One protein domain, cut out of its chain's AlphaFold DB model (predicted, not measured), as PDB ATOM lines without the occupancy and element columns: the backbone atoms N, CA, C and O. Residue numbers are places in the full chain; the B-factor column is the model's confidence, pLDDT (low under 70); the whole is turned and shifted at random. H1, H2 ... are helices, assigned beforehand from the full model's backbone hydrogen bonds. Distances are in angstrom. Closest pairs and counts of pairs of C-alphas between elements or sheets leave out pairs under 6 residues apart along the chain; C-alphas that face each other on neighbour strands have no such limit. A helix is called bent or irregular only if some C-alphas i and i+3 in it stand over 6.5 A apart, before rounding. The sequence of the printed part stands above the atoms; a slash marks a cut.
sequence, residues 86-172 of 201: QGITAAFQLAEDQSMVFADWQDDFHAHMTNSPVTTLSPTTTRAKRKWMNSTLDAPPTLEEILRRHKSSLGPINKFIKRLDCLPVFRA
ATOM      1  N   GLN A  86      32.116  52.517  -1.650       67.06
ATOM      2  CA  GLN A  86      30.768  52.208  -2.128       67.06
ATOM      3  C   GLN A  86      30.633  52.377  -3.659       67.06
ATOM      4  O   GLN A  86      29.851  51.679  -4.296       67.06
ATOM      5  N   GLY A  87      31.455  53.247  -4.264       65.81
ATOM      6  CA  GLY A  87      31.582  53.407  -5.712       65.81
ATOM      7  C   GLY A  87      32.158  52.197  -6.466       65.81
ATOM      8  O   GLY A  87      31.693  51.925  -7.564       65.81
ATOM      9  N   ILE A  88      33.112  51.448  -5.901       70.75
ATOM     10  CA  ILE A  88      33.667  50.230  -6.523       70.75
ATOM     11  C   ILE A  88      32.618  49.117  -6.516       70.75
ATOM     12  O   ILE A  88      32.368  48.509  -7.550       70.75
ATOM     13  N   THR A  89      31.944  48.893  -5.386       75.19
ATOM     14  CA  THR A  89      30.839  47.923  -5.308       75.19
ATOM     15  C   THR A  89      29.709  48.289  -6.268       75.19
ATOM     16  O   THR A  89      29.213  47.431  -6.992       75.19
ATOM     17  N   ALA A  90      29.340  49.571  -6.341       71.69
ATOM     18  CA  ALA A  90      28.328  50.034  -7.284       71.69
ATOM     19  C   ALA A  90      28.783  49.906  -8.753       71.69
ATOM     20  O   ALA A  90      27.952  49.666  -9.625       71.69
ATOM     21  N   ALA A  91      30.085  50.027  -9.036       70.31
ATOM     22  CA  ALA A  91      30.644  49.794 -10.366       70.31
ATOM     23  C   ALA A  91      30.625  48.308 -10.755       70.31
ATOM     24  O   ALA A  91      30.268  48.000 -11.887       70.31
ATOM     25  N   PHE A  92      30.946  47.395  -9.832       78.19
ATOM     26  CA  PHE A  92      30.816  45.953 -10.073       78.19
ATOM     27  C   PHE A  92      29.362  45.554 -10.319       78.19
ATOM     28  O   PHE A  92      29.087  44.877 -11.303       78.19
ATOM     29  N   GLN A  93      28.428  46.053  -9.505       78.94
ATOM     30  CA  GLN A  93      27.003  45.795  -9.720       78.94
ATOM     31  C   GLN A  93      26.533  46.317 -11.084       78.94
ATOM     32  O   GLN A  93      25.812  45.628 -11.798       78.94
ATOM     33  N   LEU A  94      26.984  47.513 -11.486       77.81
ATOM     34  CA  LEU A  94      26.692  48.045 -12.816       77.81
ATOM     35  C   LEU A  94      27.278  47.160 -13.922       77.81
ATOM     36  O   LEU A  94      26.621  46.953 -14.937       77.81
ATOM     37  N   ALA A  95      28.510  46.677 -13.759       76.81
ATOM     38  CA  ALA A  95      29.160  45.823 -14.746       76.81
ATOM     39  C   ALA A  95      28.414  44.490 -14.912       76.81
ATOM     40  O   ALA A  95      28.247  44.021 -16.039       76.81
ATOM     41  N   GLU A  96      27.912  43.911 -13.819       81.88
ATOM     42  CA  GLU A  96      27.033  42.739 -13.860       81.88
ATOM     43  C   GLU A  96      25.721  43.048 -14.592       81.88
ATOM     44  O   GLU A  96      25.362  42.334 -15.531       81.88
ATOM     45  N   ASP A  97      25.053  44.151 -14.241       79.00
ATOM     46  CA  ASP A  97      23.810  44.580 -14.892       79.00
ATOM     47  C   ASP A  97      24.013  44.814 -16.401       79.00
ATOM     48  O   ASP A  97      23.197  44.391 -17.221       79.00
ATOM     49  N   GLN A  98      25.123  45.450 -16.787       79.25
ATOM     50  CA  GLN A  98      25.501  45.659 -18.186       79.25
ATOM     51  C   GLN A  98      25.769  44.339 -18.904       79.25
ATOM     52  O   GLN A  98      25.289  44.146 -20.019       79.25
ATOM     53  N   SER A  99      26.504  43.424 -18.271       81.81
ATOM     54  CA  SER A  99      26.829  42.119 -18.854       81.81
ATOM     55  C   SER A  99      25.567  41.305 -19.131       81.81
ATOM     56  O   SER A  99      25.444  40.719 -20.205       81.81
ATOM     57  N   MET A 100      24.589  41.333 -18.219       81.50
ATOM     58  CA  MET A 100      23.287  40.701 -18.451       81.50
ATOM     59  C   MET A 100      22.539  41.334 -19.628       81.50
ATOM     60  O   MET A 100      21.997  40.617 -20.466       81.50
ATOM     61  N   VAL A 101      22.521  42.667 -19.718       78.38
ATOM     62  CA  VAL A 101      21.853  43.383 -20.817       78.38
ATOM     63  C   VAL A 101      22.508  43.074 -22.169       78.38
ATOM     64  O   VAL A 101      21.799  42.856 -23.148       78.38
ATOM     65  N   PHE A 102      23.840  43.006 -22.237       80.12
ATOM     66  CA  PHE A 102      24.549  42.649 -23.467       80.12
ATOM     67  C   PHE A 102      24.321  41.193 -23.878       80.12
ATOM     68  O   PHE A 102      24.128  40.929 -25.064       80.12
ATOM     69  N   ALA A 103      24.302  40.260 -22.923       82.75
ATOM     70  CA  ALA A 103      23.980  38.862 -23.200       82.75
ATOM     71  C   ALA A 103      22.551  38.719 -23.751       82.75
ATOM     72  O   ALA A 103      22.346  38.052 -24.762       82.75
ATOM     73  N   ASP A 104      21.582  39.427 -23.157       77.94
ATOM     74  CA  ASP A 104      20.208  39.495 -23.667       77.94
ATOM     75  C   ASP A 104      20.155  40.006 -25.116       77.94
ATOM     76  O   ASP A 104      19.399  39.483 -25.931       77.94
ATOM     77  N   TRP A 105      20.956  41.019 -25.458       80.88
ATOM     78  CA  TRP A 105      21.012  41.534 -26.829       80.88
ATOM     79  C   TRP A 105      21.656  40.561 -27.802       80.88
ATOM     80  O   TRP A 105      21.229  40.480 -28.951       80.88
ATOM     81  N   GLN A 106      22.681  39.835 -27.362       84.12
ATOM     82  CA  GLN A 106      23.315  38.812 -28.177       84.12
ATOM     83  C   GLN A 106      22.329  37.679 -28.489       84.12
ATOM     84  O   GLN A 106      22.257  37.252 -29.641       84.12
ATOM     85  N   ASP A 107      21.533  37.255 -27.502       80.94
ATOM     86  CA  ASP A 107      20.457  36.277 -27.690       80.94
ATOM     87  C   ASP A 107      19.395  36.804 -28.680       80.94
ATOM     88  O   ASP A 107      19.063  36.122 -29.650       80.94
ATOM     89  N   ASP A 108      18.895  38.033 -28.481       78.06
ATOM     90  CA  ASP A 108      17.872  38.649 -29.345       78.06
ATOM     91  C   ASP A 108      18.374  38.797 -30.799       78.06
ATOM     92  O   ASP A 108      17.658  38.489 -31.755       78.06
ATOM     93  N   PHE A 109      19.623  39.243 -30.980       81.06
ATOM     94  CA  PHE A 109      20.236  39.402 -32.299       81.06
ATOM     95  C   PHE A 109      20.466  38.053 -32.985       81.06
ATOM     96  O   PHE A 109      20.192  37.910 -34.177       81.06
ATOM     97  N   HIS A 110      20.927  37.045 -32.245       82.25
ATOM     98  CA  HIS A 110      21.089  35.699 -32.783       82.25
ATOM     99  C   HIS A 110      19.742  35.098 -33.201       82.25
ATOM    100  O   HIS A 110      19.655  34.507 -34.280       82.25
ATOM    101  N   ALA A 111      18.687  35.294 -32.403       77.88
ATOM    102  CA  ALA A 111      17.347  34.829 -32.746       77.88
ATOM    103  C   ALA A 111      16.825  35.477 -34.034       77.88
ATOM    104  O   ALA A 111      16.289  34.789 -34.903       77.88
ATOM    105  N   HIS A 112      17.046  36.785 -34.189       78.56
ATOM    106  CA  HIS A 112      16.707  37.519 -35.406       78.56
ATOM    107  C   HIS A 112      17.468  36.995 -36.634       78.56
ATOM    108  O   HIS A 112      16.868  36.732 -37.670       78.56
ATOM    109  N   MET A 113      18.783  36.794 -36.515       83.75
ATOM    110  CA  MET A 113      19.624  36.345 -37.633       83.75
ATOM    111  C   MET A 113      19.324  34.912 -38.086       83.75
ATOM    112  O   MET A 113      19.534  34.582 -39.251       83.75
ATOM    113  N   THR A 114      18.873  34.050 -37.176       84.12
ATOM    114  CA  THR A 114      18.679  32.615 -37.447       84.12
ATOM    115  C   THR A 114      17.216  32.213 -37.613       84.12
ATOM    116  O   THR A 114      16.948  31.063 -37.952       84.12
ATOM    117  N   ASN A 115      16.268  33.131 -37.379       79.88
ATOM    118  CA  ASN A 115      14.834  32.836 -37.253       79.88
ATOM    119  C   ASN A 115      14.541  31.682 -36.274       79.88
ATOM    120  O   ASN A 115      13.536  30.985 -36.406       79.88
ATOM    121  N   SER A 116      15.430  31.462 -35.303       75.75
ATOM    122  CA  SER A 116      15.342  30.383 -34.327       75.75
ATOM    123  C   SER A 116      15.426  30.971 -32.924       75.75
ATOM    124  O   SER A 116      16.320  31.772 -32.657       75.75
ATOM    125  N   PRO A 117      14.550  30.577 -31.987       68.38
ATOM    126  CA  PRO A 117      14.665  31.032 -30.612       68.38
ATOM    127  C   PRO A 117      15.996  30.563 -30.015       68.38
ATOM    128  O   PRO A 117      16.385  29.400 -30.154       68.38
ATOM    129  N   VAL A 118      16.690  31.464 -29.322       68.00
ATOM    130  CA  VAL A 118      17.875  31.100 -28.547       68.00
ATOM    131  C   VAL A 118      17.414  30.459 -27.242       68.00
ATOM    132  O   VAL A 118      16.756  31.090 -26.417       68.00
ATOM    133  N   THR A 119      17.754  29.187 -27.046       64.50
ATOM    134  CA  THR A 119      17.420  28.428 -25.830       64.50
ATOM    135  C   THR A 119      18.502  28.534 -24.756       64.50
ATOM    136  O   THR A 119      18.565  27.669 -23.881       64.50
ATOM    137  N   THR A 120      19.397  29.528 -24.824       60.38
ATOM    138  CA  THR A 120      20.451  29.707 -23.820       60.38
ATOM    139  C   THR A 120      19.784  29.854 -22.459       60.38
ATOM    140  O   THR A 120      19.045  30.796 -22.167       60.38
ATOM    141  N   LEU A 121      20.007  28.835 -21.630       49.03
ATOM    142  CA  LEU A 121      19.509  28.709 -20.270       49.03
ATOM    143  C   LEU A 121      20.245  29.717 -19.381       49.03
ATOM    144  O   LEU A 121      21.016  29.332 -18.510       49.03
ATOM    145  N   SER A 122      20.047  31.017 -19.608       55.59
ATOM    146  CA  SER A 122      20.418  32.006 -18.606       55.59
ATOM    147  C   SER A 122      19.520  31.753 -17.385       55.59
ATOM    148  O   SER A 122      18.294  31.871 -17.510       55.59
ATOM    149  N   PRO A 123      20.069  31.353 -16.220       54.25
ATOM    150  CA  PRO A 123      19.282  30.849 -15.086       54.25
ATOM    151  C   PRO A 123      18.304  31.877 -14.498       54.25
ATOM    152  O   PRO A 123      17.394  31.532 -13.747       54.25
ATOM    153  N   THR A 124      18.476  33.150 -14.847       56.81
ATOM    154  CA  THR A 124      17.801  34.294 -14.237       56.81
ATOM    155  C   THR A 124      17.146  35.173 -15.298       56.81
ATOM    156  O   THR A 124      17.388  36.373 -15.403       56.81
ATOM    157  N   THR A 125      16.243  34.597 -16.095       64.88
ATOM    158  CA  THR A 125      15.397  35.412 -16.975       64.88
ATOM    159  C   THR A 125      14.355  36.186 -16.155       64.88
ATOM    160  O   THR A 125      13.472  35.627 -15.486       64.88
ATOM    161  N   THR A 126      14.449  37.518 -16.196       73.69
ATOM    162  CA  THR A 126      13.476  38.405 -15.543       73.69
ATOM    163  C   THR A 126      12.057  38.137 -16.063       73.69
ATOM    164  O   THR A 126      11.858  37.667 -17.185       73.69
ATOM    165  N   ARG A 127      11.024  38.459 -15.269       77.31
ATOM    166  CA  ARG A 127       9.616  38.302 -15.695       77.31
ATOM    167  C   ARG A 127       9.320  39.058 -16.999       77.31
ATOM    168  O   ARG A 127       8.542  38.575 -17.816       77.31
ATOM    169  N   ALA A 128       9.957  40.214 -17.193       71.81
ATOM    170  CA  ALA A 128       9.870  40.988 -18.427       71.81
ATOM    171  C   ALA A 128      10.508  40.247 -19.613       71.81
ATOM    172  O   ALA A 128       9.867  40.155 -20.657       71.81
ATOM    173  N   LYS A 129      11.701  39.650 -19.436       72.50
ATOM    174  CA  LYS A 129      12.352  38.823 -20.469       72.50
ATOM    175  C   LYS A 129      11.499  37.609 -20.832       72.50
ATOM    176  O   LYS A 129      11.261  37.386 -22.008       72.50
ATOM    177  N   ARG A 130      10.948  36.882 -19.855       78.19
ATOM    178  CA  ARG A 130      10.032  35.755 -20.132       78.19
ATOM    179  C   ARG A 130       8.794  36.178 -20.913       78.19
ATOM    180  O   ARG A 130       8.418  35.508 -21.866       78.19
ATOM    181  N   LYS A 131       8.170  37.301 -20.539       78.44
ATOM    182  CA  LYS A 131       7.021  37.836 -21.281       78.44
ATOM    183  C   LYS A 131       7.401  38.184 -22.725       78.44
ATOM    184  O   LYS A 131       6.618  37.899 -23.619       78.44
ATOM    185  N   TRP A 132       8.588  38.759 -22.928       73.06
ATOM    186  CA  TRP A 132       9.120  39.087 -24.250       73.06
ATOM    187  C   TRP A 132       9.393  37.839 -25.093       73.06
ATOM    188  O   TRP A 132       8.862  37.728 -26.190       73.06
ATOM    189  N   MET A 133      10.136  36.871 -24.547       74.44
ATOM    190  CA  MET A 133      10.410  35.590 -25.208       74.44
ATOM    191  C   MET A 133       9.115  34.893 -25.624       74.44
ATOM    192  O   MET A 133       9.020  34.396 -26.739       74.44
ATOM    193  N   ASN A 134       8.101  34.916 -24.755       76.62
ATOM    194  CA  ASN A 134       6.795  34.338 -25.056       76.62
ATOM    195  C   ASN A 134       6.038  35.115 -26.142       76.62
ATOM    196  O   ASN A 134       5.341  34.492 -26.930       76.62
ATOM    197  N   SER A 135       6.164  36.447 -26.207       70.88
ATOM    198  CA  SER A 135       5.566  37.234 -27.298       70.88
ATOM    199  C   SER A 135       6.275  37.052 -28.640       70.88
ATOM    200  O   SER A 135       5.675  37.313 -29.673       70.88
ATOM    201  N   THR A 136       7.529  36.595 -28.628       67.00
ATOM    202  CA  THR A 136       8.323  36.315 -29.833       67.00
ATOM    203  C   THR A 136       8.315  34.836 -30.232       67.00
ATOM    204  O   THR A 136       9.066  34.443 -31.119       67.00
ATOM    205  N   LEU A 137       7.511  33.991 -29.572       69.88
ATOM    206  CA  LEU A 137       7.357  32.581 -29.959       69.88
ATOM    207  C   LEU A 137       6.661  32.440 -31.317       69.88
ATOM    208  O   LEU A 137       7.011  31.548 -32.084       69.88
ATOM    209  N   ASP A 138       5.707  33.326 -31.607       75.25
ATOM    210  CA  ASP A 138       4.895  33.264 -32.827       75.25
ATOM    211  C   ASP A 138       5.565  33.966 -34.021       75.25
ATOM    212  O   ASP A 138       5.291  33.637 -35.174       75.25
ATOM    213  N   ALA A 139       6.455  34.928 -33.756       76.56
ATOM    214  CA  ALA A 139       7.235  35.629 -34.770       76.56
ATOM    215  C   ALA A 139       8.560  36.154 -34.184       76.56
ATOM    216  O   ALA A 139       8.563  36.687 -33.068       76.56
ATOM    217  N   PRO A 140       9.682  36.054 -34.923       73.31
ATOM    218  CA  PRO A 140      10.953  36.608 -34.479       73.31
ATOM    219  C   PRO A 140      10.863  38.138 -34.344       73.31
ATOM    220  O   PRO A 140      10.189  38.791 -35.146       73.31
ATOM    221  N   PRO A 141      11.545  38.732 -33.347       75.81
ATOM    222  CA  PRO A 141      11.505  40.170 -33.129       75.81
ATOM    223  C   PRO A 141      12.088  40.919 -34.329       75.81
ATOM    224  O   PRO A 141      13.093  40.508 -34.925       75.81
ATOM    225  N   THR A 142      11.474  42.051 -34.674       82.19
ATOM    226  CA  THR A 142      12.005  42.908 -35.740       82.19
ATOM    227  C   THR A 142      13.237  43.669 -35.252       82.19
ATOM    228  O   THR A 142      13.393  43.958 -34.061       82.19
ATOM    229  N   LEU A 143      14.120  44.054 -36.177       79.81
ATOM    230  CA  LEU A 143      15.301  44.857 -35.847       79.81
ATOM    231  C   LEU A 143      14.921  46.175 -35.141       79.81
ATOM    232  O   LEU A 143      15.603  46.620 -34.219       79.81
ATOM    233  N   GLU A 144      13.803  46.784 -35.535       84.81
ATOM    234  CA  GLU A 144      13.281  48.021 -34.947       84.81
ATOM    235  C   GLU A 144      12.863  47.833 -33.483       84.81
ATOM    236  O   GLU A 144      13.157  48.680 -32.632       84.81
ATOM    237  N   GLU A 145      12.232  46.703 -33.159       82.31
ATOM    238  CA  GLU A 145      11.857  46.345 -31.792       82.31
ATOM    239  C   GLU A 145      13.074  46.107 -30.899       82.31
ATOM    240  O   GLU A 145      13.110  46.622 -29.774       82.31
ATOM    241  N   ILE A 146      14.087  45.404 -31.418       80.06
ATOM    242  CA  ILE A 146      15.365  45.169 -30.730       80.06
ATOM    243  C   ILE A 146      16.051  46.513 -30.438       80.06
ATOM    244  O   ILE A 146      16.403  46.806 -29.291       80.06
ATOM    245  N   LEU A 147      16.166  47.391 -31.441       82.25
ATOM    246  CA  LEU A 147      16.784  48.714 -31.296       82.25
ATOM    247  C   LEU A 147      16.021  49.625 -30.325       82.25
ATOM    248  O   LEU A 147      16.629  50.380 -29.557       82.25
ATOM    249  N   ARG A 148      14.685  49.573 -30.336       84.81
ATOM    250  CA  ARG A 148      13.842  50.325 -29.397       84.81
ATOM    251  C   ARG A 148      14.089  49.866 -27.962       84.81
ATOM    252  O   ARG A 148      14.317  50.705 -27.089       84.81
ATOM    253  N   ARG A 149      14.090  48.552 -27.723       79.50
ATOM    254  CA  ARG A 149      14.349  47.958 -26.404       79.50
ATOM    255  C   ARG A 149      15.743  48.332 -25.894       79.50
ATOM    256  O   ARG A 149      15.859  48.802 -24.764       79.50
ATOM    257  N   HIS A 150      16.755  48.238 -26.757       79.69
ATOM    258  CA  HIS A 150      18.136  48.648 -26.491       79.69
ATOM    259  C   HIS A 150      18.232  50.102 -25.995       79.69
ATOM    260  O   HIS A 150      18.795  50.380 -24.930       79.69
ATOM    261  N   LYS A 151      17.615  51.043 -26.724       81.50
ATOM    262  CA  LYS A 151      17.586  52.466 -26.341       81.50
ATOM    263  C   LYS A 151      16.921  52.682 -24.979       81.50
ATOM    264  O   LYS A 151      17.406  53.492 -24.190       81.50
ATOM    265  N   SER A 152      15.848  51.949 -24.679       80.31
ATOM    266  CA  SER A 152      15.170  52.028 -23.380       80.31
ATOM    267  C   SER A 152      16.025  51.485 -22.228       80.31
ATOM    268  O   SER A 152      16.050  52.101 -21.163       80.31
ATOM    269  N   SER A 153      16.770  50.392 -22.430       74.62
ATOM    270  CA  SER A 153      17.661  49.817 -21.403       74.62
ATOM    271  C   SER A 153      18.913  50.655 -21.124       74.62
ATOM    272  O   SER A 153      19.426  50.634 -20.007       74.62
ATOM    273  N   LEU A 154      19.382  51.447 -22.092       74.81
ATOM    274  CA  LEU A 154      20.547  52.321 -21.915       74.81
ATOM    275  C   LEU A 154      20.269  53.575 -21.077       74.81
ATOM    276  O   LEU A 154      21.204  54.190 -20.567       74.81
ATOM    277  N   GLY A 155      19.007  53.984 -20.919       77.25
ATOM    278  CA  GLY A 155      18.643  55.198 -20.179       77.25
ATOM    279  C   GLY A 155      19.153  55.214 -18.726       77.25
ATOM    280  O   GLY A 155      19.852  56.158 -18.341       77.25
ATOM    281  N   PRO A 156      18.848  54.182 -17.917       72.00
ATOM    282  CA  PRO A 156      19.364  54.050 -16.552       72.00
ATOM    283  C   PRO A 156      20.896  53.974 -16.488       72.00
ATOM    284  O   PRO A 156      21.507  54.662 -15.670       72.00
ATOM    285  N   ILE A 157      21.510  53.210 -17.398       69.19
ATOM    286  CA  ILE A 157      22.964  53.012 -17.475       69.19
ATOM    287  C   ILE A 157      23.676  54.343 -17.752       69.19
ATOM    288  O   ILE A 157      24.596  54.723 -17.031       69.19
ATOM    289  N   ASN A 158      23.196  55.122 -18.723       70.62
ATOM    290  CA  ASN A 158      23.753  56.436 -19.049       70.62
ATOM    291  C   ASN A 158      23.614  57.443 -17.899       70.62
ATOM    292  O   ASN A 158      24.498  58.275 -17.689       70.62
ATOM    293  N   LYS A 159      22.519  57.382 -17.130       73.56
ATOM    294  CA  LYS A 159      22.355  58.200 -15.916       73.56
ATOM    295  C   LYS A 159      23.388  57.843 -14.847       73.56
ATOM    296  O   LYS A 159      23.844  58.734 -14.134       73.56
ATOM    297  N   PHE A 160      23.738  56.566 -14.732       66.94
ATOM    298  CA  PHE A 160      24.718  56.086 -13.769       66.94
ATOM    299  C   PHE A 160      26.157  56.415 -14.188       66.94
ATOM    300  O   PHE A 160      26.909  56.941 -13.375       66.94
ATOM    301  N   ILE A 161      26.516  56.225 -15.462       66.44
ATOM    302  CA  ILE A 161      27.838  56.596 -16.004       66.44
ATOM    303  C   ILE A 161      28.132  58.083 -15.751       66.44
ATOM    304  O   ILE A 161      29.180  58.422 -15.211       66.44
ATOM    305  N   LYS A 162      27.156  58.969 -15.995       69.31
ATOM    306  CA  LYS A 162      27.286  60.408 -15.685       69.31
ATOM    307  C   LYS A 162      27.530  60.704 -14.200       69.31
ATOM    308  O   LYS A 162      28.105  61.736 -13.869       69.31
ATOM    309  N   ARG A 163      27.078  59.831 -13.291       64.19
ATOM    310  CA  ARG A 163      27.349  59.939 -11.847       64.19
ATOM    311  C   ARG A 163      28.726  59.390 -11.473       64.19
ATOM    312  O   ARG A 163      29.308  59.869 -10.506       64.19
ATOM    313  N   LEU A 164      29.261  58.428 -12.226       61.28
ATOM    314  CA  LEU A 164      30.620  57.916 -12.028       61.28
ATOM    315  C   LEU A 164      31.690  58.943 -12.422       61.28
ATOM    316  O   LEU A 164      32.693  59.044 -11.721       61.28
ATOM    317  N   ASP A 165      31.438  59.780 -13.435       58.12
ATOM    318  CA  ASP A 165      32.311  60.917 -13.799       58.12
ATOM    319  C   ASP A 165      32.482  61.939 -12.655       58.12
ATOM    320  O   ASP A 165      33.405  62.756 -12.654       58.12
ATOM    321  N   CYS A 166      31.601  61.894 -11.648       54.31
ATOM    322  CA  CYS A 166      31.674  62.726 -10.448       54.31
ATOM    323  C   CYS A 166      32.649  62.173  -9.393       54.31
ATOM    324  O   CYS A 166      32.953  62.874  -8.426       54.31
ATOM    325  N   LEU A 167      33.091  60.914  -9.517       53.62
ATOM    326  CA  LEU A 167      33.897  60.258  -8.493       53.62
ATOM    327  C   LEU A 167      35.375  60.668  -8.611       53.62
ATOM    328  O   LEU A 167      35.973  60.549  -9.682       53.62
ATOM    329  N   PRO A 168      36.014  61.093  -7.504       53.06
ATOM    330  CA  PRO A 168      37.385  61.608  -7.515       53.06
ATOM    331  C   PRO A 168      38.436  60.580  -7.963       53.06
ATOM    332  O   PRO A 168      39.509  60.976  -8.409       53.06
ATOM    333  N   VAL A 169      38.113  59.281  -7.927       54.41
ATOM    334  CA  VAL A 169      38.970  58.190  -8.430       54.41
ATOM    335  C   VAL A 169      39.265  58.341  -9.930       54.41
ATOM    336  O   VAL A 169      40.363  58.019 -10.369       54.41
ATOM    337  N   PHE A 170      38.337  58.911 -10.706       51.66
ATOM    338  CA  PHE A 170      38.518  59.152 -12.144       51.66
ATOM    339  C   PHE A 170      39.047  60.557 -12.473       51.66
ATOM    340  O   PHE A 170      39.334  60.853 -13.632       51.66
ATOM    341  N   ARG A 171      39.220  61.434 -11.469       49.56
ATOM    342  CA  ARG A 171      39.821  62.772 -11.641       49.56
ATOM    343  C   ARG A 171      41.347  62.766 -11.596       49.56
ATOM    344  O   ARG A 171      41.955  63.768 -11.977       49.56
ATOM    345  N   ALA A 172      41.968  61.688 -11.122       48.38
ATOM    346  CA  ALA A 172      43.417  61.577 -11.055       48.38
ATOM    347  C   ALA A 172      43.983  61.396 -12.470       48.38
ATOM    348  O   ALA A 172      44.069  60.287 -12.979       48.38
TER     349      ALA A 172
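AT A GLANCE: This is residues 86 to 172 of the 201 residues of an uncharacterized protein of Glomus cerebriforme (UniProt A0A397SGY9). A long helix, H1, has the two arms of the bent helix H3, H3a and H3b, along one side of it, both running the opposite way to H1, H3a nearly in line with it and H3b turned away at a larger angle, and the short helix H2 stands off to one side, touching no other helix. Residues 115 to 126, a long loop, lead from the end of H1 to H2, and H3a and H3b, the two arms of H3, are both in contact with H1, H3b by a thin margin. The printed part has 87 residues with three named helices, in the order H1, H2, H3, and no named strand; its class is all helix. The whole is loose, with a radius of gyration of the C-alphas of 15.8 A, and elongated, spanning 51 by 27 by 20 A.

HOW THE PARTS SIT: Begin with the longest helix, H1, residues 86 to 114. Next find H3, residues 143 to 164, assigned as one helix by its hydrogen bonds but bent: C-alphas 153 and 156 are 6.7 A apart. Its arms are H3a, residues 143 to 153, and H3b, residues 156 to 164, whose lines stand at a steep tilt of 42 degrees. H1 touches H3a with residues 101 to 112 alone, at a shallow tilt of 8 degrees, opposite ways; the closest C-alphas are those of Asp 108 and Ile 146, 7.1 A apart. H1 and H3b only just touch, with 3 pairs of C-alphas within 8 A, and H1 does so with residues 87 to 98 alone. Their closest C-alphas are those of Leu 94 and Ile 157, 7.8 A apart, and they run opposite ways at a shallow tilt of 33 degrees, only just short of steep. H2, residues 127 to 135, is apart from H1, H3a and H3b. In H1, H2 and H3a every O i to N i+4 pair is within hydrogen-bond range; in H3b 4 of 5 are.

IN THESE COORDINATES: Find C-alpha 86 at (30.768, 52.208, -2.128); from there H1 runs 42.2 A to C-alpha 114 at (18.679, 32.615, -37.447). H2, nine residues, is 12.3 A long. H3a begins at C-alpha 143 and runs 15.5 A to C-alpha 153; residues 154 and 155 belong to neither arm. H3b runs 12.7 A to C-alpha 164 at (30.620, 57.916, -12.028).

THE WHOLE: The two C-alphas farthest apart are those of Asp 138 and Ala 172, 52.5 A. The printed part has no cut. The link from H1 to H2, 12 residues, is long, and that from H2 to H3, 7 residues, is short. The mean pLDDT of the printed part is 72.5; it is under 70 at 27 residues, among them residues 117 to 125 and 160 to 172.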